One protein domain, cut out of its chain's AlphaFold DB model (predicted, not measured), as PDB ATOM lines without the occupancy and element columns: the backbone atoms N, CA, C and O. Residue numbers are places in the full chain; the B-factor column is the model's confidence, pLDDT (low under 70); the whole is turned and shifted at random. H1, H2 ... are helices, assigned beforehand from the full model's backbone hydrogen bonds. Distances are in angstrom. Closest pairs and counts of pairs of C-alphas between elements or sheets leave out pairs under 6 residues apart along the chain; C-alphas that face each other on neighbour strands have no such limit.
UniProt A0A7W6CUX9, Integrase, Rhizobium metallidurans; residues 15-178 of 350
ATOM      1  N   ALA A  15      35.876  12.665 -47.256       73.75
ATOM      2  CA  ALA A  15      35.851  11.666 -46.197       73.75
ATOM      3  C   ALA A  15      36.080  10.244 -46.736       73.75
ATOM      4  O   ALA A  15      36.827   9.472 -46.138       73.75
ATOM      5  N   VAL A  16      35.489   9.899 -47.882       74.06
ATOM      6  CA  VAL A  16      35.706   8.602 -48.543       74.06
ATOM      7  C   VAL A  16      37.144   8.491 -49.048       74.06
ATOM      8  O   VAL A  16      37.748   7.432 -48.889       74.06
ATOM      9  N   LEU A  17      37.717   9.579 -49.577       70.50
ATOM     10  CA  LEU A  17      39.125   9.621 -49.992       70.50
ATOM     11  C   LEU A  17      40.074   9.383 -48.808       70.50
ATOM     12  O   LEU A  17      40.901   8.480 -48.876       70.50
ATOM     13  N   ARG A  18      39.889  10.081 -47.680       74.62
ATOM     14  CA  ARG A  18      40.698   9.857 -46.463       74.62
ATOM     15  C   ARG A  18      40.597   8.423 -45.932       74.62
ATOM     16  O   ARG A  18      41.580   7.859 -45.443       74.62
ATOM     17  N   ARG A  19      39.416   7.798 -46.026       77.38
ATOM     18  CA  ARG A  19      39.244   6.378 -45.673       77.38
ATOM     19  C   ARG A  19      39.977   5.474 -46.641       77.38
ATOM     20  O   ARG A  19      40.625   4.541 -46.182       77.38
ATOM     21  N   ALA A  20      39.883   5.737 -47.942       71.06
ATOM     22  CA  ALA A  20      40.616   4.986 -48.952       71.06
ATOM     23  C   ALA A  20      42.128   5.061 -48.689       71.06
ATOM     24  O   ALA A  20      42.748   4.012 -48.572       71.06
ATOM     25  N   GLU A  21      42.671   6.252 -48.419       73.50
ATOM     26  CA  GLU A  21      44.080   6.464 -48.039       73.50
ATOM     27  C   GLU A  21      44.460   5.714 -46.752       73.50
ATOM     28  O   GLU A  21      45.500   5.065 -46.662       73.50
ATOM     29  N   THR A  22      43.595   5.727 -45.735       73.06
ATOM     30  CA  THR A  22      43.829   4.955 -44.499       73.06
ATOM     31  C   THR A  22      43.839   3.448 -44.776       73.06
ATOM     32  O   THR A  22      44.597   2.693 -44.160       73.06
ATOM     33  N   LEU A  23      43.008   3.006 -45.719       73.50
ATOM     34  CA  LEU A  23      42.933   1.634 -46.201       73.50
ATOM     35  C   LEU A  23      44.022   1.317 -47.247       73.50
ATOM     36  O   LEU A  23      44.207   0.138 -47.538       73.50
ATOM     37  N   ASP A  24      44.788   2.283 -47.769       69.56
ATOM     38  CA  ASP A  24      45.969   2.041 -48.621       69.56
ATOM     39  C   ASP A  24      47.079   1.328 -47.845       69.56
ATOM     40  O   ASP A  24      47.800   0.509 -48.406       69.56
ATOM     41  N   ALA A  25      47.122   1.470 -46.514       65.12
ATOM     42  CA  ALA A  25      47.938   0.603 -45.656       65.12
ATOM     43  C   ALA A  25      47.606  -0.904 -45.821       65.12
ATOM     44  O   ALA A  25      48.367  -1.769 -45.385       65.12
ATOM     45  N   LEU A  26      46.475  -1.235 -46.459       63.69
ATOM     46  CA  LEU A  26      46.051  -2.589 -46.813       63.69
ATOM     47  C   LEU A  26      46.415  -3.002 -48.244       63.69
ATOM     48  O   LEU A  26      45.906  -4.029 -48.705       63.69
ATOM     49  N   ASP A  27      47.243  -2.245 -48.964       65.81
ATOM     50  CA  ASP A  27      47.579  -2.493 -50.372       65.81
ATOM     51  C   ASP A  27      48.141  -3.896 -50.626       65.81
ATOM     52  O   ASP A  27      47.773  -4.582 -51.581       65.81
ATOM     53  N   SER A  28      48.977  -4.381 -49.707       65.69
ATOM     54  CA  SER A  28      49.517  -5.746 -49.740       65.69
ATOM     55  C   SER A  28      48.459  -6.823 -49.445       65.69
ATOM     56  O   SER A  28      48.652  -8.007 -49.735       65.69
ATOM     57  N   ILE A  29      47.316  -6.434 -48.873       67.31
ATOM     58  CA  ILE A  29      46.321  -7.331 -48.285       67.31
ATOM     59  C   ILE A  29      45.062  -7.458 -49.159       67.31
ATOM     60  O   ILE A  29      44.536  -8.576 -49.275       67.31
ATOM     61  N   PHE A  30      44.579  -6.374 -49.778       68.06
ATOM     62  CA  PHE A  30      43.352  -6.359 -50.589       68.06
ATOM     63  C   PHE A  30      43.548  -5.736 -51.983       68.06
ATOM     64  O   PHE A  30      44.189  -4.697 -52.103       68.06
ATOM     65  N   PRO A  31      42.893  -6.284 -53.029       72.06
ATOM     66  CA  PRO A  31      42.785  -5.611 -54.324       72.06
ATOM     67  C   PRO A  31      42.114  -4.234 -54.203       72.06
ATOM     68  O   PRO A  31      41.192  -4.085 -53.397       72.06
ATOM     69  N   PHE A  32      42.511  -3.287 -55.059       67.94
ATOM     70  CA  PHE A  32      42.011  -1.902 -55.098       67.94
ATOM     71  C   PHE A  32      40.477  -1.799 -55.020       67.94
ATOM     72  O   PHE A  32      39.947  -1.225 -54.075       67.94
ATOM     73  N   GLU A  33      39.745  -2.501 -55.898       71.44
ATOM     74  CA  GLU A  33      38.267  -2.481 -55.918       71.44
ATOM     75  C   GLU A  33      37.617  -2.859 -54.579       71.44
ATOM     76  O   GLU A  33      36.490  -2.467 -54.269       71.44
ATOM     77  N   ARG A  34      38.292  -3.696 -53.786       75.19
ATOM     78  CA  ARG A  34      37.784  -4.119 -52.483       75.19
ATOM     79  C   ARG A  34      38.021  -3.053 -51.420       75.19
ATOM     80  O   ARG A  34      37.209  -2.964 -50.502       75.19
ATOM     81  N   ARG A  35      39.099  -2.276 -51.536       77.00
ATOM     82  CA  ARG A  35      39.419  -1.165 -50.633       77.00
ATOM     83  C   ARG A  35      38.447  -0.010 -50.855       77.00
ATOM     84  O   ARG A  35      37.853   0.426 -49.877       77.00
ATOM     85  N   ASP A  36      38.130   0.321 -52.105       77.88
ATOM     86  CA  ASP A  36      37.108   1.326 -52.441       77.88
ATOM     87  C   ASP A  36      35.735   0.990 -51.854       77.88
ATOM     88  O   ASP A  36      35.091   1.817 -51.209       77.88
ATOM     89  N   ARG A  37      35.291  -0.264 -52.012       81.56
ATOM     90  CA  ARG A  37      34.015  -0.710 -51.432       81.56
ATOM     91  C   ARG A  37      34.016  -0.632 -49.910       81.56
ATOM     92  O   ARG A  37      32.990  -0.315 -49.317       81.56
ATOM     93  N   LEU A  38      35.139  -0.954 -49.268       84.06
ATOM     94  CA  LEU A  38      35.260  -0.809 -47.821       84.06
ATOM     95  C   LEU A  38      35.259   0.671 -47.420       84.06
ATOM     96  O   LEU A  38      34.546   1.010 -46.487       84.06
ATOM     97  N   ALA A  39      35.951   1.555 -48.138       84.81
ATOM     98  CA  ALA A  39      35.975   2.993 -47.853       84.81
ATOM     99  C   ALA A  39      34.576   3.637 -47.903       84.81
ATOM    100  O   ALA A  39      34.282   4.539 -47.121       84.81
ATOM    101  N   GLN A  40      33.701   3.142 -48.783       85.81
ATOM    102  CA  GLN A  40      32.308   3.591 -48.881       85.81
ATOM    103  C   GLN A  40      31.428   3.104 -47.720       85.81
ATOM    104  O   GLN A  40      30.500   3.800 -47.320       85.81
ATOM    105  N   LEU A  41      31.683   1.901 -47.196       87.12
ATOM    106  CA  LEU A  41      30.855   1.290 -46.149       87.12
ATOM    107  C   LEU A  41      31.318   1.667 -44.741       87.12
ATOM    108  O   LEU A  41      30.498   1.872 -43.846       87.12
ATOM    109  N   LEU A  42      32.630   1.679 -44.535       90.56
ATOM    110  CA  LEU A  42      33.269   1.841 -43.240       90.56
ATOM    111  C   LEU A  42      33.268   3.307 -42.795       90.56
ATOM    112  O   LEU A  42      33.343   4.227 -43.603       90.56
ATOM    113  N   THR A  43      33.216   3.513 -41.483       90.69
ATOM    114  CA  THR A  43      33.476   4.817 -40.863       90.69
ATOM    115  C   THR A  43      34.981   5.078 -40.749       90.69
ATOM    116  O   THR A  43      35.793   4.153 -40.833       90.69
ATOM    117  N   ASP A  44      35.374   6.322 -40.475       89.06
ATOM    118  CA  ASP A  44      36.785   6.675 -40.242       89.06
ATOM    119  C   ASP A  44      37.382   5.846 -39.091       89.06
ATOM    120  O   ASP A  44      38.440   5.229 -39.216       89.06
ATOM    121  N   LYS A  45      36.608   5.682 -38.012       90.31
ATOM    122  CA  LYS A  45      36.993   4.873 -36.849       90.31
ATOM    123  C   LYS A  45      37.105   3.375 -37.172       90.31
ATOM    124  O   LYS A  45      37.868   2.653 -36.523       90.31
ATOM    125  N   ASP A  46      36.350   2.866 -38.150       92.19
ATOM    126  CA  ASP A  46      36.486   1.490 -38.658       92.19
ATOM    127  C   ASP A  46      37.817   1.305 -39.388       92.19
ATOM    128  O   ASP A  46      38.550   0.362 -39.073       92.19
ATOM    129  N   ALA A  47      38.158   2.225 -40.293       89.00
ATOM    130  CA  ALA A  47      39.422   2.201 -41.025       89.00
ATOM    131  C   ALA A  47      40.629   2.299 -40.074       89.00
ATOM    132  O   ALA A  47      41.538   1.470 -40.140       89.00
ATOM    133  N   GLU A  48      40.589   3.217 -39.104       90.62
ATOM    134  CA  GLU A  48      41.622   3.354 -38.067       90.62
ATOM    135  C   GLU A  48      41.765   2.097 -37.198       90.62
ATOM    136  O   GLU A  48      42.872   1.708 -36.827       90.62
ATOM    137  N   THR A  49      40.655   1.426 -36.870       92.88
ATOM    138  CA  THR A  49      40.700   0.177 -36.091       92.88
ATOM    139  C   THR A  49      41.414  -0.927 -36.870       92.88
ATOM    140  O   THR A  49      42.228  -1.650 -36.297       92.88
ATOM    141  N   LEU A  50      41.142  -1.056 -38.173       90.62
ATOM    142  CA  LEU A  50      41.837  -2.024 -39.024       90.62
ATOM    143  C   LEU A  50      43.327  -1.684 -39.158       90.62
ATOM    144  O   LEU A  50      44.152  -2.588 -39.038       90.62
ATOM    145  N   LYS A  51      43.666  -0.399 -39.325       87.75
ATOM    146  CA  LYS A  51      45.052   0.087 -39.374       87.75
ATOM    147  C   LYS A  51      45.831  -0.267 -38.103       87.75
ATOM    148  O   LYS A  51      46.864  -0.925 -38.195       87.75
ATOM    149  N   ARG A  52      45.291   0.044 -36.917       90.00
ATOM    150  CA  ARG A  52      45.936  -0.295 -35.631       90.00
ATOM    151  C   ARG A  52      46.166  -1.796 -35.456       90.00
ATOM    152  O   ARG A  52      47.190  -2.202 -34.917       90.00
ATOM    153  N   LEU A  53      45.239  -2.638 -35.920       89.62
ATOM    154  CA  LEU A  53      45.413  -4.095 -35.853       89.62
ATOM    155  C   LEU A  53      46.589  -4.589 -36.712       89.62
ATOM    156  O   LEU A  53      47.237  -5.568 -36.347       89.62
ATOM    157  N   ILE A  54      46.867  -3.927 -37.833       86.62
ATOM    158  CA  ILE A  54      47.996  -4.259 -38.715       86.62
ATOM    159  C   ILE A  54      49.305  -3.803 -38.100       86.62
ATOM    160  O   ILE A  54      50.248  -4.585 -38.041       86.62
ATOM    161  N   GLU A  55      49.342  -2.570 -37.599       86.69
ATOM    162  CA  GLU A  55      50.500  -2.019 -36.888       86.69
ATOM    163  C   GLU A  55      50.833  -2.854 -35.640       86.69
ATOM    164  O   GLU A  55      52.000  -3.060 -35.321       86.69
ATOM    165  N   GLY A  56      49.816  -3.433 -34.993       86.44
ATOM    166  CA  GLY A  56      49.957  -4.400 -33.901       86.44
ATOM    167  C   GLY A  56      50.380  -5.816 -34.321       86.44
ATOM    168  O   GLY A  56      50.405  -6.713 -33.480       86.44
ATOM    169  N   GLY A  57      50.683  -6.054 -35.602       84.50
ATOM    170  CA  GLY A  57      51.224  -7.322 -36.099       84.50
ATOM    171  C   GLY A  57      50.200  -8.444 -36.293       84.50
ATOM    172  O   GLY A  57      50.574  -9.620 -36.330       84.50
ATOM    173  N   ALA A  58      48.903  -8.138 -36.416       85.06
ATOM    174  CA  ALA A  58      47.910  -9.172 -36.691       85.06
ATOM    175  C   ALA A  58      48.169  -9.845 -38.061       85.06
ATOM    176  O   ALA A  58      48.428  -9.157 -39.050       85.06
ATOM    177  N   PRO A  59      48.037 -11.184 -38.177       81.56
ATOM    178  CA  PRO A  59      48.284 -11.881 -39.438       81.56
ATOM    179  C   PRO A  59      47.391 -11.368 -40.575       81.56
ATOM    180  O   PRO A  59      46.180 -11.229 -40.388       81.56
ATOM    181  N   GLU A  60      47.941 -11.212 -41.785       79.94
ATOM    182  CA  GLU A  60      47.196 -10.680 -42.942       79.94
ATOM    183  C   GLU A  60      45.877 -11.420 -43.203       79.94
ATOM    184  O   GLU A  60      44.854 -10.812 -43.503       79.94
ATOM    185  N   ASN A  61      45.861 -12.749 -43.062       76.88
ATOM    186  CA  ASN A  61      44.643 -13.542 -43.249       76.88
ATOM    187  C   ASN A  61      43.554 -13.214 -42.216       76.88
ATOM    188  O   ASN A  61      42.368 -13.242 -42.548       76.88
ATOM    189  N   SER A  62      43.951 -12.893 -40.986       85.81
ATOM    190  CA  SER A  62      43.034 -12.457 -39.934       85.81
ATOM    191  C   SER A  62      42.485 -11.070 -40.253       85.81
ATOM    192  O   SER A  62      41.273 -10.890 -40.205       85.81
ATOM    193  N   ILE A  63      43.336 -10.132 -40.683       87.94
ATOM    194  CA  ILE A  63      42.910  -8.801 -41.150       87.94
ATOM    195  C   ILE A  63      41.932  -8.916 -42.325       87.94
ATOM    196  O   ILE A  63      40.869  -8.295 -42.306       87.94
ATOM    197  N   ARG A  64      42.220  -9.792 -43.302       83.50
ATOM    198  CA  ARG A  64      41.316 -10.084 -44.428       83.50
ATOM    199  C   ARG A  64      39.934 -10.522 -43.972       83.50
ATOM    200  O   ARG A  64      38.932 -10.047 -44.507       83.50
ATOM    201  N   ALA A  65      39.881 -11.441 -43.013       83.94
ATOM    202  CA  ALA A  65      38.626 -11.947 -42.476       83.94
ATOM    203  C   ALA A  65      37.878 -10.882 -41.658       83.94
ATOM    204  O   ALA A  65      36.671 -10.726 -41.842       83.94
ATOM    205  N   LEU A  66      38.589 -10.126 -40.814       92.25
ATOM    206  CA  LEU A  66      38.016  -9.078 -39.967       92.25
ATOM    207  C   LEU A  66      37.433  -7.933 -40.796       92.25
ATOM    208  O   LEU A  66      36.289  -7.563 -40.562       92.25
ATOM    209  N   ALA A  67      38.154  -7.423 -41.798       90.75
ATOM    210  CA  ALA A  67      37.644  -6.349 -42.652       90.75
ATOM    211  C   ALA A  67      36.425  -6.799 -43.475       90.75
ATOM    212  O   ALA A  67      35.471  -6.046 -43.650       90.75
ATOM    213  N   ALA A  68      36.428  -8.050 -43.954       88.00
ATOM    214  CA  ALA A  68      35.285  -8.616 -44.668       88.00
ATOM    215  C   ALA A  68      34.041  -8.723 -43.776       88.00
ATOM    216  O   ALA A  68      32.936  -8.405 -44.214       88.00
ATOM    217  N   ASP A  69      34.220  -9.178 -42.535       93.50
ATOM    218  CA  ASP A  69      33.126  -9.282 -41.575       93.50
ATOM    219  C   ASP A  69      32.650  -7.910 -41.108       93.50
ATOM    220  O   ASP A  69      31.447  -7.720 -40.978       93.50
ATOM    221  N   LEU A  70      33.561  -6.954 -40.917       94.56
ATOM    222  CA  LEU A  70      33.221  -5.582 -40.560       94.56
ATOM    223  C   LEU A  70      32.383  -4.921 -41.655       94.56
ATOM    224  O   LEU A  70      31.306  -4.419 -41.357       94.56
ATOM    225  N   GLY A  71      32.800  -5.019 -42.922       92.25
ATOM    226  CA  GLY A  71      32.007  -4.513 -44.047       92.25
ATOM    227  C   GLY A  71      30.619  -5.161 -44.134       92.25
ATOM    228  O   GLY A  71      29.631  -4.475 -44.379       92.25
ATOM    229  N   TYR A  72      30.516  -6.469 -43.859       93.75
ATOM    230  CA  TYR A  72      29.221  -7.157 -43.795       93.75
ATOM    231  C   TYR A  72      28.339  -6.634 -42.654       93.75
ATOM    232  O   TYR A  72      27.164  -6.356 -42.872       93.75
ATOM    233  N   LEU A  73      28.886  -6.530 -41.437       95.44
ATOM    234  CA  LEU A  73      28.154  -6.076 -40.249       95.44
ATOM    235  C   LEU A  73      27.695  -4.624 -40.396       95.44
ATOM    236  O   LEU A  73      26.572  -4.302 -40.024       95.44
ATOM    237  N   GLN A  74      28.538  -3.776 -40.978       95.00
ATOM    238  CA  GLN A  74      28.254  -2.370 -41.222       95.00
ATOM    239  C   GLN A  74      27.088  -2.191 -42.198       95.00
ATOM    240  O   GLN A  74      26.127  -1.491 -41.888       95.00
ATOM    241  N   ALA A  75      27.123  -2.891 -43.333       93.75
ATOM    242  CA  ALA A  75      26.030  -2.849 -44.298       93.75
ATOM    243  C   ALA A  75      24.739  -3.468 -43.758       93.75
ATOM    244  O   ALA A  75      23.654  -2.951 -44.004       93.75
ATOM    245  N   TRP A  76      24.848  -4.559 -42.993       95.12
ATOM    246  CA  TRP A  76      23.699  -5.154 -42.318       95.12
ATOM    247  C   TRP A  76      23.067  -4.188 -41.308       95.12
ATOM    248  O   TRP A  76      21.844  -4.056 -41.286       95.12
ATOM    249  N   SER A  77      23.883  -3.502 -40.500       94.88
ATOM    250  CA  SER A  77      23.400  -2.492 -39.555       94.88
ATOM    251  C   SER A  77      22.689  -1.373 -40.299       94.88
ATOM    252  O   SER A  77      21.545  -1.082 -39.977       94.88
ATOM    253  N   LEU A  78      23.305  -0.829 -41.352       93.12
ATOM    254  CA  LEU A  78      22.704   0.236 -42.151       93.12
ATOM    255  C   LEU A  78      21.354  -0.191 -42.742       93.12
ATOM    256  O   LEU A  78      20.384   0.555 -42.657       93.12
ATOM    257  N   ALA A  79      21.266  -1.409 -43.280       92.56
ATOM    258  CA  ALA A  79      20.025  -1.936 -43.837       92.56
ATOM    259  C   ALA A  79      18.953  -2.217 -42.765       92.56
ATOM    260  O   ALA A  79      17.765  -2.091 -43.044       92.56
ATOM    261  N   THR A  80      19.354  -2.597 -41.546       92.56
ATOM    262  CA  THR A  80      18.432  -2.994 -40.464       92.56
ATOM    263  C   THR A  80      17.964  -1.818 -39.611       92.56
ATOM    264  O   THR A  80      16.811  -1.789 -39.195       92.56
ATOM    265  N   THR A  81      18.852  -0.872 -39.306       92.25
ATOM    266  CA  THR A  81      18.607   0.231 -38.364       92.25
ATOM    267  C   THR A  81      18.624   1.603 -39.032       92.25
ATOM    268  O   THR A  81      18.311   2.593 -38.378       92.25
ATOM    269  N   GLY A  82      19.018   1.691 -40.308       91.12
ATOM    270  CA  GLY A  82      19.269   2.962 -40.992       91.12
ATOM    271  C   GLY A  82      20.566   3.654 -40.559       91.12
ATOM    272  O   GLY A  82      20.866   4.737 -41.055       91.12
ATOM    273  N   GLY A  83      21.345   3.052 -39.652       90.62
ATOM    274  CA  GLY A  83      22.538   3.654 -39.063       90.62
ATOM    275  C   GLY A  83      23.777   2.761 -39.102       90.62
ATOM    276  O   GLY A  83      23.712   1.537 -39.256       90.62
ATOM    277  N   THR A  84      24.936   3.394 -38.922       92.88
ATOM    278  CA  THR A  84      26.232   2.713 -38.806       92.88
ATOM    279  C   THR A  84      26.255   1.746 -37.624       92.88
ATOM    280  O   THR A  84      25.554   1.965 -36.635       92.88
ATOM    281  N   LEU A  85      27.096   0.709 -37.686       94.31
ATOM    282  CA  LEU A  85      27.209  -0.270 -36.605       94.31
ATOM    283  C   LEU A  85      27.578   0.430 -35.281       94.31
ATOM    284  O   LEU A  85      28.584   1.141 -35.245       94.31
ATOM    285  N   PRO A  86      26.797   0.262 -34.197       92.69
ATOM    286  CA  PRO A  86      27.074   0.917 -32.924       92.69
ATOM    287  C   PRO A  86      28.216   0.234 -32.166       92.69
ATOM    288  O   PRO A  86      28.402  -0.986 -32.232       92.69
ATOM    289  N   TRP A  87      28.957   1.036 -31.399       92.31
ATOM    290  CA  TRP A  87      30.084   0.585 -30.585       92.31
ATOM    291  C   TRP A  87      30.010   1.200 -29.178       92.31
ATOM    292  O   TRP A  87      30.079   2.424 -29.071       92.31
ATOM    293  N   PRO A  88      29.920   0.388 -28.109       90.94
ATOM    294  CA  PRO A  88      29.779  -1.069 -28.131       90.94
ATOM    295  C   PRO A  88      28.419  -1.511 -28.693       90.94
ATOM    296  O   PRO A  88      27.457  -0.747 -28.733       90.94
ATOM    297  N   ALA A  89      28.342  -2.763 -29.139       90.50
ATOM    298  CA  ALA A  89      27.107  -3.338 -29.657       90.50
ATOM    299  C   ALA A  89      26.050  -3.480 -28.545       90.50
ATOM    300  O   ALA A  89      26.331  -4.160 -27.553       90.50
ATOM    301  N   PRO A  90      24.830  -2.936 -28.703       93.12
ATOM    302  CA  PRO A  90      23.725  -3.240 -27.803       93.12
ATOM    303  C   PRO A  90      23.391  -4.733 -27.843       93.12
ATOM    304  O   PRO A  90      23.362  -5.337 -28.917       93.12
ATOM    305  N   GLU A  91      23.090  -5.332 -26.691       92.94
ATOM    306  CA  GLU A  91      22.767  -6.765 -26.609       92.94
ATOM    307  C   GLU A  91      21.573  -7.137 -27.495       92.94
ATOM    308  O   GLU A  91      21.638  -8.119 -28.236       92.94
ATOM    309  N   ALA A  92      20.538  -6.294 -27.503       91.38
ATOM    310  CA  ALA A  92      19.375  -6.455 -28.368       91.38
ATOM    311  C   ALA A  92      19.764  -6.527 -29.856       91.38
ATOM    312  O   ALA A  92      19.256  -7.375 -30.585       91.38
ATOM    313  N   LEU A  93      20.722  -5.711 -30.311       93.38
ATOM    314  CA  LEU A  93      21.160  -5.727 -31.709       93.38
ATOM    315  C   LEU A  93      21.900  -7.026 -32.059       93.38
ATOM    316  O   LEU A  93      21.724  -7.567 -33.151       93.38
ATOM    317  N   VAL A  94      22.687  -7.568 -31.128       93.62
ATOM    318  CA  VAL A  94      23.342  -8.875 -31.305       93.62
ATOM    319  C   VAL A  94      22.304  -9.999 -31.400       93.62
ATOM    320  O   VAL A  94      22.442 -10.896 -32.233       93.62
ATOM    321  N   GLN A  95      21.237  -9.939 -30.601       90.19
ATOM    322  CA  GLN A  95      20.131 -10.899 -30.670       90.19
ATOM    323  C   GLN A  95      19.359 -10.792 -31.995       90.19
ATOM    324  O   GLN A  95      19.089 -11.822 -32.616       90.19
ATOM    325  N   VAL A  96      19.085  -9.573 -32.478       91.25
ATOM    326  CA  VAL A  96      18.474  -9.339 -33.801       91.25
ATOM    327  C   VAL A  96      19.359  -9.913 -34.906       91.25
ATOM    328  O   VAL A  96      18.868 -10.653 -35.756       91.25
ATOM    329  N   PHE A  97      20.672  -9.659 -34.860       92.75
ATOM    330  CA  PHE A  97      21.622 -10.243 -35.809       92.75
ATOM    331  C   PHE A  97      21.519 -11.769 -35.839       92.75
ATOM    332  O   PHE A  97      21.469 -12.372 -36.911       92.75
ATOM    333  N   MET A  98      21.486 -12.409 -34.672       90.06
ATOM    334  CA  MET A  98      21.389 -13.862 -34.579       90.06
ATOM    335  C   MET A  98      20.058 -14.384 -35.124       90.06
ATOM    336  O   MET A  98      20.079 -15.319 -35.920       90.06
ATOM    337  N   SER A  99      18.935 -13.767 -34.751       87.06
ATOM    338  CA  SER A  99      17.599 -14.161 -35.218       87.06
ATOM    339  C   SER A  99      17.480 -14.067 -36.742       87.06
ATOM    340  O   SER A  99      17.106 -15.036 -37.403       87.06
ATOM    341  N   GLN A 100      17.913 -12.948 -37.332       88.69
ATOM    342  CA  GLN A 100      17.809 -12.731 -38.777       88.69
ATOM    343  C   GLN A 100      18.655 -13.701 -39.611       88.69
ATOM    344  O   GLN A 100      18.322 -13.993 -40.758       88.69
ATOM    345  N   HIS A 101      19.769 -14.191 -39.062       89.50
ATOM    346  CA  HIS A 101      20.713 -15.017 -39.813       89.50
ATOM    347  C   HIS A 101      20.624 -16.514 -39.509       89.50
ATOM    348  O   HIS A 101      21.122 -17.296 -40.318       89.50
ATOM    349  N   LEU A 102      20.050 -16.919 -38.372       85.31
ATOM    350  CA  LEU A 102      19.905 -18.328 -37.985       85.31
ATOM    351  C   LEU A 102      18.497 -18.874 -38.235       85.31
ATOM    352  O   LEU A 102      18.345 -20.088 -38.366       85.31
ATOM    353  N   THR A 103      17.490 -18.008 -38.330       80.12
ATOM    354  CA  THR A 103      16.104 -18.420 -38.560       80.12
ATOM    355  C   THR A 103      15.753 -18.318 -40.043       80.12
ATOM    356  O   THR A 103      16.120 -17.364 -40.725       80.12
ATOM    357  N   SER A 104      15.063 -19.329 -40.569       65.81
ATOM    358  CA  SER A 104      14.534 -19.300 -41.936       65.81
ATOM    359  C   SER A 104      13.236 -18.500 -41.976       65.81
ATOM    360  O   SER A 104      12.372 -18.718 -41.129       65.81
ATOM    361  N   ALA A 105      13.051 -17.674 -43.008       58.41
ATOM    362  CA  ALA A 105      11.791 -16.965 -43.247       58.41
ATOM    363  C   ALA A 105      10.587 -17.921 -43.396       58.41
ATOM    364  O   ALA A 105       9.470 -17.571 -43.048       58.41
ATOM    365  N   ALA A 106      10.809 -19.163 -43.850       51.69
ATOM    366  CA  ALA A 106       9.758 -20.183 -43.969       51.69
ATOM    367  C   ALA A 106       9.372 -20.846 -42.630       51.69
ATOM    368  O   ALA A 106       8.407 -21.599 -42.568       51.69
ATOM    369  N   SER A 107      10.163 -20.624 -41.578       50.19
ATOM    370  CA  SER A 107       9.914 -21.133 -40.224       50.19
ATOM    371  C   SER A 107       9.240 -20.090 -39.332       50.19
ATOM    372  O   SER A 107       8.919 -20.404 -38.189       50.19
ATOM    373  N   ALA A 108       9.037 -18.875 -39.848       53.53
ATOM    374  CA  ALA A 108       8.357 -17.795 -39.161       53.53
ATOM    375  C   ALA A 108       6.847 -18.025 -39.200       53.53
ATOM    376  O   ALA A 108       6.148 -17.590 -40.109       53.53
ATOM    377  N   SER A 109       6.342 -18.776 -38.225       47.00
ATOM    378  CA  SER A 109       4.916 -19.079 -38.075       47.00
ATOM    379  C   SER A 109       4.077 -17.887 -37.590       47.00
ATOM    380  O   SER A 109       2.866 -18.025 -37.444       47.00
ATOM    381  N   THR A 110       4.692 -16.723 -37.361       46.69
ATOM    382  CA  THR A 110       4.030 -15.528 -36.825       46.69
ATOM    383  C   THR A 110       4.633 -14.268 -37.445       46.69
ATOM    384  O   THR A 110       5.856 -14.180 -37.592       46.69
ATOM    385  N   GLU A 111       3.798 -13.277 -37.777       43.06
ATOM    386  CA  GLU A 111       4.253 -11.934 -38.159       43.06
ATOM    387  C   GLU A 111       5.169 -11.377 -37.055       43.06
ATOM    388  O   GLU A 111       4.723 -11.073 -35.952       43.06
ATOM    389  N   GLY A 112       6.474 -11.308 -37.336       51.62
ATOM    390  CA  GLY A 112       7.484 -10.765 -36.425       51.62
ATOM    391  C   GLY A 112       8.508 -11.758 -35.865       51.62
ATOM    392  O   GLY A 112       9.481 -11.305 -35.268       51.62
ATOM    393  N   ASP A 113       8.366 -13.070 -36.085       52.44
ATOM    394  CA  ASP A 113       9.314 -14.059 -35.548       52.44
ATOM    395  C   ASP A 113       9.947 -14.921 -36.641       52.44
ATOM    396  O   ASP A 113       9.475 -16.008 -36.943       52.44
ATOM    397  N   GLY A 114      11.054 -14.446 -37.213       63.88
ATOM    398  CA  GLY A 114      12.048 -15.345 -37.795       63.88
ATOM    399  C   GLY A 114      12.584 -14.966 -39.171       63.88
ATOM    400  O   GLY A 114      11.889 -15.019 -40.179       63.88
ATOM    401  N   GLY A 115      13.888 -14.696 -39.220       76.56
ATOM    402  CA  GLY A 115      14.642 -14.508 -40.458       76.56
ATOM    403  C   GLY A 115      14.870 -13.046 -40.826       76.56
ATOM    404  O   GLY A 115      14.362 -12.122 -40.195       76.56
ATOM    405  N   MET A 116      15.744 -12.832 -41.805       87.12
ATOM    406  CA  MET A 116      16.079 -11.494 -42.284       87.12
ATOM    407  C   MET A 116      14.852 -10.869 -42.965       87.12
ATOM    408  O   MET A 116      14.299 -11.497 -43.867       87.12
ATOM    409  N   PRO A 117      14.431  -9.647 -42.583       88.50
ATOM    410  CA  PRO A 117      13.334  -8.968 -43.260       88.50
ATOM    411  C   PRO A 117      13.630  -8.795 -44.752       88.50
ATOM    412  O   PRO A 117      14.756  -8.461 -45.128       88.50
ATOM    413  N   GLN A 118      12.613  -8.958 -45.601       86.62
ATOM    414  CA  GLN A 118      12.769  -8.872 -47.056       86.62
ATOM    415  C   GLN A 118      13.430  -7.560 -47.534       86.62
ATOM    416  O   GLN A 118      14.310  -7.649 -48.392       86.62
ATOM    417  N   PRO A 119      13.117  -6.366 -46.977       88.25
ATOM    418  CA  PRO A 119      13.807  -5.131 -47.362       88.25
ATOM    419  C   PRO A 119      15.306  -5.154 -47.031       88.25
ATOM    420  O   PRO A 119      16.129  -4.730 -47.840       88.25
ATOM    421  N   VAL A 120      15.672  -5.715 -45.871       90.56
ATOM    422  CA  VAL A 120      17.073  -5.863 -45.441       90.56
ATOM    423  C   VAL A 120      17.803  -6.826 -46.372       90.56
ATOM    424  O   VAL A 120      18.897  -6.527 -46.851       90.56
ATOM    425  N   GLU A 121      17.187  -7.971 -46.679       89.94
ATOM    426  CA  GLU A 121      17.764  -8.959 -47.588       89.94
ATOM    427  C   GLU A 121      17.988  -8.374 -48.988       89.94
ATOM    428  O   GLU A 121      19.075  -8.524 -49.554       89.94
ATOM    429  N   GLN A 122      16.983  -7.690 -49.543       89.06
ATOM    430  CA  GLN A 122      17.066  -7.052 -50.857       89.06
ATOM    431  C   GLN A 122      18.186  -6.015 -50.905       89.06
ATOM    432  O   GLN A 122      18.982  -6.030 -51.845       89.06
ATOM    433  N   GLU A 123      18.307  -5.175 -49.876       90.31
ATOM    434  CA  GLU A 123      19.351  -4.157 -49.812       90.31
ATOM    435  C   GLU A 123      20.753  -4.778 -49.749       90.31
ATOM    436  O   GLU A 123      21.641  -4.430 -50.534       90.31
ATOM    437  N   MET A 124      20.949  -5.784 -48.893       90.75
ATOM    438  CA  MET A 124      22.237  -6.474 -48.789       90.75
ATOM    439  C   MET A 124      22.614  -7.235 -50.072       90.75
ATOM    440  O   MET A 124      23.805  -7.375 -50.382       90.75
ATOM    441  N   ARG A 125      21.626  -7.742 -50.822       89.94
ATOM    442  CA  ARG A 125      21.836  -8.369 -52.138       89.94
ATOM    443  C   ARG A 125      22.153  -7.336 -53.215       89.94
ATOM    444  O   ARG A 125      23.065  -7.581 -54.003       89.94
ATOM    445  N   ARG A 126      21.472  -6.185 -53.218       88.50
ATOM    446  CA  ARG A 126      21.711  -5.063 -54.144       88.50
ATOM    447  C   ARG A 126      23.149  -4.558 -54.053       88.50
ATOM    448  O   ARG A 126      23.794  -4.358 -55.076       88.50
ATOM    449  N   GLN A 127      23.688  -4.463 -52.838       82.88
ATOM    450  CA  GLN A 127      25.091  -4.097 -52.597       82.88
ATOM    451  C   GLN A 127      26.089  -5.252 -52.845       82.88
ATOM    452  O   GLN A 127      27.293  -5.102 -52.641       82.88
ATOM    453  N   ALA A 128      25.615  -6.431 -53.270       82.00
ATOM    454  CA  ALA A 128      26.404  -7.649 -53.478       82.00
ATOM    455  C   ALA A 128      27.179  -8.142 -52.233       82.00
ATOM    456  O   ALA A 128      28.201  -8.833 -52.359       82.00
ATOM    457  N   ILE A 129      26.690  -7.816 -51.032       85.38
ATOM    458  CA  ILE A 129      27.288  -8.188 -49.738       85.38
ATOM    459  C   ILE A 129      26.756  -9.542 -49.270       85.38
ATOM    460  O   ILE A 129      27.530 -10.406 -48.843       85.38
ATOM    461  N   LEU A 130      25.446  -9.763 -49.399       85.38
ATOM    462  CA  LEU A 130      24.833 -11.058 -49.131       85.38
ATOM    463  C   LEU A 130      24.919 -11.950 -50.376       85.38
ATOM    464  O   LEU A 130      24.178 -11.788 -51.344       85.38
ATOM    465  N   LYS A 131      25.833 -12.924 -50.329       74.25
ATOM    466  CA  LYS A 131      26.012 -13.946 -51.368       74.25
ATOM    467  C   LYS A 131      25.530 -15.295 -50.836       74.25
ATOM    468  O   LYS A 131      26.022 -15.749 -49.806       74.25
ATOM    469  N   GLY A 132      24.602 -15.935 -51.545       74.31
ATOM    470  CA  GLY A 132      24.041 -17.241 -51.175       74.31
ATOM    471  C   GLY A 132      22.636 -17.182 -50.572       74.31
ATOM    472  O   GLY A 132      21.974 -16.140 -50.594       74.31
ATOM    473  N   ALA A 133      22.175 -18.335 -50.090       72.56
ATOM    474  CA  ALA A 133      20.869 -18.507 -49.462       72.56
ATOM    475  C   ALA A 133      20.937 -18.239 -47.950       72.56
ATOM    476  O   ALA A 133      21.962 -18.500 -47.318       72.56
ATOM    477  N   LEU A 134      19.841 -17.729 -47.393       76.75
ATOM    478  CA  LEU A 134      19.585 -17.696 -45.953       76.75
ATOM    479  C   LEU A 134      18.793 -18.954 -45.542       76.75
ATOM    480  O   LEU A 134      18.096 -19.521 -46.388       76.75
ATOM    481  N   PRO A 135      18.858 -19.392 -44.271       82.25
ATOM    482  CA  PRO A 135      19.702 -18.876 -43.186       82.25
ATOM    483  C   PRO A 135      21.188 -19.236 -43.364       82.25
ATOM    484  O   PRO A 135      21.545 -20.176 -44.075       82.25
ATOM    485  N   HIS A 136      22.081 -18.492 -42.704       83.44
ATOM    486  CA  HIS A 136      23.511 -18.819 -42.694       83.44
ATOM    487  C   HIS A 136      23.784 -20.054 -41.839       83.44
ATOM    488  O   HIS A 136      23.144 -20.285 -40.817       83.44
ATOM    489  N   ALA A 137      24.841 -20.793 -42.184       82.56
ATOM    490  CA  ALA A 137      25.351 -21.840 -41.304       82.56
ATOM    491  C   ALA A 137      25.717 -21.257 -39.918       82.56
ATOM    492  O   ALA A 137      26.373 -20.206 -39.870       82.56
ATOM    493  N   PRO A 138      25.414 -21.949 -38.798       84.44
ATOM    494  CA  PRO A 138      25.738 -21.463 -37.454       84.44
ATOM    495  C   PRO A 138      27.217 -21.096 -37.273       84.44
ATOM    496  O   PRO A 138      27.552 -20.108 -36.622       84.44
ATOM    497  N   SER A 139      28.126 -21.830 -37.920       80.75
ATOM    498  CA  SER A 139      29.560 -21.520 -37.938       80.75
ATOM    499  C   SER A 139      29.880 -20.144 -38.541       80.75
ATOM    500  O   SER A 139      30.776 -19.458 -38.050       80.75
ATOM    501  N   THR A 140      29.133 -19.706 -39.558       85.75
ATOM    502  CA  THR A 140      29.296 -18.390 -40.193       85.75
ATOM    503  C   THR A 140      28.842 -17.270 -39.263       85.75
ATOM    504  O   THR A 140      29.547 -16.271 -39.126       85.75
ATOM    505  N   VAL A 141      27.704 -17.450 -38.582       90.12
ATOM    506  CA  VAL A 141      27.195 -16.479 -37.597       90.12
ATOM    507  C   VAL A 141      28.148 -16.385 -36.406       90.12
ATOM    508  O   VAL A 141      28.563 -15.287 -36.046       90.12
ATOM    509  N   ARG A 142      28.604 -17.526 -35.869       89.56
ATOM    510  CA  ARG A 142      29.603 -17.585 -34.787       89.56
ATOM    511  C   ARG A 142      30.897 -16.858 -35.159       89.56
ATOM    512  O   ARG A 142      31.419 -16.100 -34.346       89.56
ATOM    513  N   ARG A 143      31.399 -17.060 -36.384       91.12
ATOM    514  CA  ARG A 143      32.593 -16.369 -36.894       91.12
ATOM    515  C   ARG A 143      32.402 -14.851 -36.902       91.12
ATOM    516  O   ARG A 143      33.251 -14.151 -36.369       91.12
ATOM    517  N   ARG A 144      31.282 -14.347 -37.435       93.81
ATOM    518  CA  ARG A 144      30.993 -12.900 -37.465       93.81
ATOM    519  C   ARG A 144      30.839 -12.298 -36.067       93.81
ATOM    520  O   ARG A 144      31.368 -11.219 -35.830       93.81
ATOM    521  N   LEU A 145      30.196 -13.003 -35.131       93.75
ATOM    522  CA  LEU A 145      30.119 -12.577 -33.726       93.75
ATOM    523  C   LEU A 145      31.510 -12.492 -33.076       93.75
ATOM    524  O   LEU A 145      31.802 -11.532 -32.369       93.75
ATOM    525  N   ALA A 146      32.391 -13.458 -33.349       92.50
ATOM    526  CA  ALA A 146      33.774 -13.425 -32.871       92.50
ATOM    527  C   ALA A 146      34.587 -12.271 -33.489       92.50
ATOM    528  O   ALA A 146      35.375 -11.630 -32.785       92.50
ATOM    529  N   SER A 147      34.379 -11.973 -34.777       93.75
ATOM    530  CA  SER A 147      34.964 -10.800 -35.440       93.75
ATOM    531  C   SER A 147      34.473  -9.503 -34.800       93.75
ATOM    532  O   SER A 147      35.292  -8.656 -34.451       93.75
ATOM    533  N   TRP A 148      33.167  -9.377 -34.540       95.25
ATOM    534  CA  TRP A 148      32.584  -8.208 -33.874       95.25
ATOM    535  C   TRP A 148      33.152  -8.010 -32.462       95.25
ATOM    536  O   TRP A 148      33.575  -6.910 -32.108       95.25
ATOM    537  N   ALA A 149      33.272  -9.087 -31.680       93.94
ATOM    538  CA  ALA A 149      33.884  -9.049 -30.353       93.94
ATOM    539  C   ALA A 149      35.373  -8.660 -30.395       93.94
ATOM    540  O   ALA A 149      35.849  -7.901 -29.553       93.94
ATOM    541  N   THR A 150      36.127  -9.171 -31.372       93.38
ATOM    542  CA  THR A 150      37.546  -8.828 -31.564       93.38
ATOM    543  C   THR A 150      37.721  -7.363 -31.950       93.38
ATOM    544  O   THR A 150      38.533  -6.680 -31.340       93.38
ATOM    545  N   LEU A 151      36.914  -6.857 -32.882       94.88
ATOM    546  CA  LEU A 151      36.935  -5.449 -33.287       94.88
ATOM    547  C   LEU A 151      36.490  -4.513 -32.152       94.88
ATOM    548  O   LEU A 151      37.027  -3.421 -32.023       94.88
ATOM    549  N   THR A 152      35.567  -4.957 -31.290       94.19
ATOM    550  CA  THR A 152      35.132  -4.178 -30.115       94.19
ATOM    551  C   THR A 152      36.287  -4.028 -29.128       94.19
ATOM    552  O   THR A 152      36.584  -2.922 -28.686       94.19
ATOM    553  N   ARG A 153      37.004  -5.125 -28.853       93.25
ATOM    554  CA  ARG A 153      38.200  -5.106 -27.999       93.25
ATOM    555  C   ARG A 153      39.345  -4.301 -28.603       93.25
ATOM    556  O   ARG A 153      40.046  -3.631 -27.867       93.25
ATOM    557  N   ALA A 154      39.502  -4.309 -29.927       92.25
ATOM    558  CA  ALA A 154      40.479  -3.462 -30.616       92.25
ATOM    559  C   ALA A 154      40.185  -1.954 -30.462       92.25
ATOM    560  O   ALA A 154      41.026  -1.119 -30.780       92.25
ATOM    561  N   ARG A 155      38.988  -1.592 -29.990       93.75
ATOM    562  CA  ARG A 155      38.598  -0.225 -29.614       93.75
ATOM    563  C   ARG A 155      38.640   0.020 -28.111       93.75
ATOM    564  O   ARG A 155      38.094   1.023 -27.672       93.75
ATOM    565  N   ASP A 156      39.216  -0.907 -27.351       93.12
ATOM    566  CA  ASP A 156      39.296  -0.849 -25.891       93.12
ATOM    567  C   ASP A 156      37.909  -0.814 -25.221       93.12
ATOM    568  O   ASP A 156      37.725  -0.298 -24.122       93.12
ATOM    569  N   LEU A 157      36.908  -1.397 -25.894       93.38
ATOM    570  CA  LEU A 157      35.534  -1.511 -25.414       93.38
ATOM    571  C   LEU A 157      35.208  -2.957 -25.025       93.38
ATOM    572  O   LEU A 157      35.747  -3.926 -25.571       93.38
ATOM    573  N   SER A 158      34.240  -3.107 -24.123       89.69
ATOM    574  CA  SER A 158      33.600  -4.381 -23.800       89.69
ATOM    575  C   SER A 158      32.204  -4.447 -24.427       89.69
ATOM    576  O   SER A 158      31.537  -3.435 -24.622       89.69
ATOM    577  N   GLY A 159      31.769  -5.650 -24.801       87.38
ATOM    578  CA  GLY A 159      30.468  -5.873 -25.430       87.38
ATOM    579  C   GLY A 159      29.783  -7.134 -24.902       87.38
ATOM    580  O   GLY A 159      30.425  -7.960 -24.245       87.38
ATOM    581  N   PRO A 160      28.499  -7.341 -25.228       91.25
ATOM    582  CA  PRO A 160      27.663  -8.392 -24.640       91.25
ATOM    583  C   PRO A 160      27.993  -9.811 -25.141       91.25
ATOM    584  O   PRO A 160      27.375 -10.786 -24.720       91.25
ATOM    585  N   PHE A 161      28.987  -9.965 -26.022       89.69
ATOM    586  CA  PHE A 161      29.319 -11.220 -26.711       89.69
ATOM    587  C   PHE A 161      29.673 -12.389 -25.775       89.69
ATOM    588  O   PHE A 161      29.509 -13.550 -26.149       89.69
ATOM    589  N   ALA A 162      30.166 -12.104 -24.565       83.44
ATOM    590  CA  ALA A 162      30.492 -13.120 -23.561       83.44
ATOM    591  C   ALA A 162      29.328 -13.444 -22.601       83.44
ATOM    592  O   ALA A 162      29.445 -14.396 -21.816       83.44
ATOM    593  N   GLY A 163      28.224 -12.691 -22.673       87.25
ATOM    594  CA  GLY A 163      27.070 -12.793 -21.785       87.25
ATOM    595  C   GLY A 163      26.334 -14.131 -21.891       87.25
ATOM    596  O   GLY A 163      26.280 -14.763 -22.951       87.25
ATOM    597  N   ALA A 164      25.757 -14.580 -20.773       86.88
ATOM    598  CA  ALA A 164      25.022 -15.845 -20.705       86.88
ATOM    599  C   ALA A 164      23.800 -15.859 -21.639       86.88
ATOM    600  O   ALA A 164      23.562 -16.864 -22.306       86.88
ATOM    601  N   SER A 165      23.087 -14.735 -21.739       86.88
ATOM    602  CA  SER A 165      21.925 -14.554 -22.617       86.88
ATOM    603  C   SER A 165      22.272 -14.809 -24.093       86.88
ATOM    604  O   SER A 165      21.680 -15.695 -24.711       86.88
ATOM    605  N   ILE A 166      23.322 -14.171 -24.629       87.81
ATOM    606  CA  ILE A 166      23.790 -14.397 -26.009       87.81
ATOM    607  C   ILE A 166      24.205 -15.857 -26.242       87.81
ATOM    608  O   ILE A 166      23.824 -16.463 -27.245       87.81
ATOM    609  N   LYS A 167      24.943 -16.463 -25.303       87.12
ATOM    610  CA  LYS A 167      25.357 -17.875 -25.403       87.12
ATOM    611  C   LYS A 167      24.157 -18.824 -25.435       87.12
ATOM    612  O   LYS A 167      24.132 -19.756 -26.243       87.12
ATOM    613  N   GLN A 168      23.166 -18.597 -24.574       85.69
ATOM    614  CA  GLN A 168      21.951 -19.407 -24.512       85.69
ATOM    615  C   GLN A 168      21.092 -19.222 -25.765       85.69
ATOM    616  O   GLN A 168      20.677 -20.220 -26.358       85.69
ATOM    617  N   ALA A 169      20.887 -17.979 -26.212       84.00
ATOM    618  CA  ALA A 169      20.166 -17.665 -27.443       84.00
ATOM    619  C   ALA A 169      20.821 -18.340 -28.657       84.00
ATOM    620  O   ALA A 169      20.136 -18.969 -29.462       84.00
ATOM    621  N   PHE A 170      22.155 -18.309 -28.743       86.50
ATOM    622  CA  PHE A 170      22.885 -18.941 -29.840       86.50
ATOM    623  C   PHE A 170      22.707 -20.455 -29.821       86.50
ATOM    624  O   PHE A 170      22.447 -21.055 -30.858       86.50
ATOM    625  N   LYS A 171      22.805 -21.086 -28.645       84.44
ATOM    626  CA  LYS A 171      22.620 -22.535 -28.500       84.44
ATOM    627  C   LYS A 171      21.203 -22.971 -28.885       84.44
ATOM    628  O   LYS A 171      21.056 -24.001 -29.540       84.44
ATOM    629  N   ARG A 172      20.178 -22.191 -28.509       80.81
ATOM    630  CA  ARG A 172      18.776 -22.433 -28.897       80.81
ATOM    631  C   ARG A 172      18.598 -22.325 -30.410       80.81
ATOM    632  O   ARG A 172      18.099 -23.267 -31.019       80.81
ATOM    633  N   ALA A 173      19.080 -21.240 -31.013       75.75
ATOM    634  CA  ALA A 173      19.010 -21.029 -32.456       75.75
ATOM    635  C   ALA A 173      19.804 -22.090 -33.241       75.75
ATOM    636  O   ALA A 173      19.330 -22.606 -34.247       75.75
ATOM    637  N   GLU A 174      20.979 -22.497 -32.750       76.81
ATOM    638  CA  GLU A 174      21.765 -23.585 -33.337       76.81
ATOM    639  C   GLU A 174      21.028 -24.926 -33.257       76.81
ATOM    640  O   GLU A 174      21.132 -25.699 -34.202       76.81
ATOM    641  N   HIS A 175      20.289 -25.209 -32.175       73.44
ATOM    642  CA  HIS A 175      19.439 -26.403 -32.055       73.44
ATOM    643  C   HIS A 175      18.238 -26.364 -33.003       73.44
ATOM    644  O   HIS A 175      18.001 -27.346 -33.700       73.44
ATOM    645  N   ALA A 176      17.525 -25.238 -33.071       66.88
ATOM    646  CA  ALA A 176      16.386 -25.051 -33.972       66.88
ATOM    647  C   ALA A 176      16.805 -25.119 -35.454       66.88
ATOM    648  O   ALA A 176      16.089 -25.663 -36.288       66.88
ATOM    649  N   SER A 177      18.014 -24.646 -35.769       62.38
ATOM    650  CA  SER A 177      18.618 -24.722 -37.103       62.38
ATOM    651  C   SER A 177      19.101 -26.131 -37.484       62.38
ATOM    652  O   SER A 177      19.553 -26.309 -38.621       62.38
ATOM    653  N   ARG A 178      19.028 -27.146 -36.602       57.38
ATOM    654  CA  ARG A 178      19.388 -28.544 -36.920       57.38
ATOM    655  C   ARG A 178      18.330 -29.209 -37.805       57.38
ATOM    656  O   ARG A 178      17.743 -30.224 -37.449       57.38
TER     657      ARG A 178
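What this domain is: This is residues 15 to 178 of the 350 residues of the protein "Integrase" of Rhizobium metallidurans (UniProt A0A7W6CUX9). What shape do the atoms make? Two small up-and-down helix bundles, H1 to H4 and H5 with H7 and H8, meet where H7 crosses the long middle helix H4. H6 packs on H4 near its last residues. What is it built of? The 164 printed residues have eight named helices, H1 to H8 in order, and no named strand: all helix. The whole is compact, with a radius of gyration of the C-alphas of 16.0 A and spans of 48 by 34 by 25 A.

How they stand to each other: How does the first bundle sit? H1, residues 15 to 24, and H2, residues 32 to 41, form a hairpin; their closest C-alphas, Ala 20 and Ala 39, are 5.2 A apart. H3, residues 44 to 55, forms another with H4, residues 60 to 81, the closest C-alphas being Leu 50 and Ala 67, 7.0 A. What else touches H4, the hub? H7, residues 138 to 153, is about perpendicular to it at 83 degrees, the closest C-alphas being Leu 66 and Ser 147, 5.7 A. H6, residues 118 to 126, touches residues 75 to 80 of H4, closest at C-alphas Ala 79 and Val 120, 5.2 A. And the second bundle? H5, residues 91 to 102, touches H8, residues 164 to 176, at a shallow tilt of 12 degrees, the same way, closest at C-alphas Leu 102 and Ala 173, 6.2 A. Every O i to N i+4 pair is within hydrogen-bond range in H1 to H8.

Where its parts are: Where does H1 begin? C-alpha 15 is at (35.851, 11.666, -46.197). Which helices are longest? H4 measures 30.9 A and H7 22.6 A. Where does H8 end? C-alpha 176 is at (16.386, -25.051, -33.972).

The domain as a whole: How large is it? The two farthest C-alphas, Glu 55 and Ser 109, are 48.7 A apart. Is it continuous? The printed part has no cut; the links H5 to H6 and H6 to H7 are long. Where is confidence low? The pLDDT is under 70 at residues 24 to 30, 32, 104 to 114 and 176 to 178.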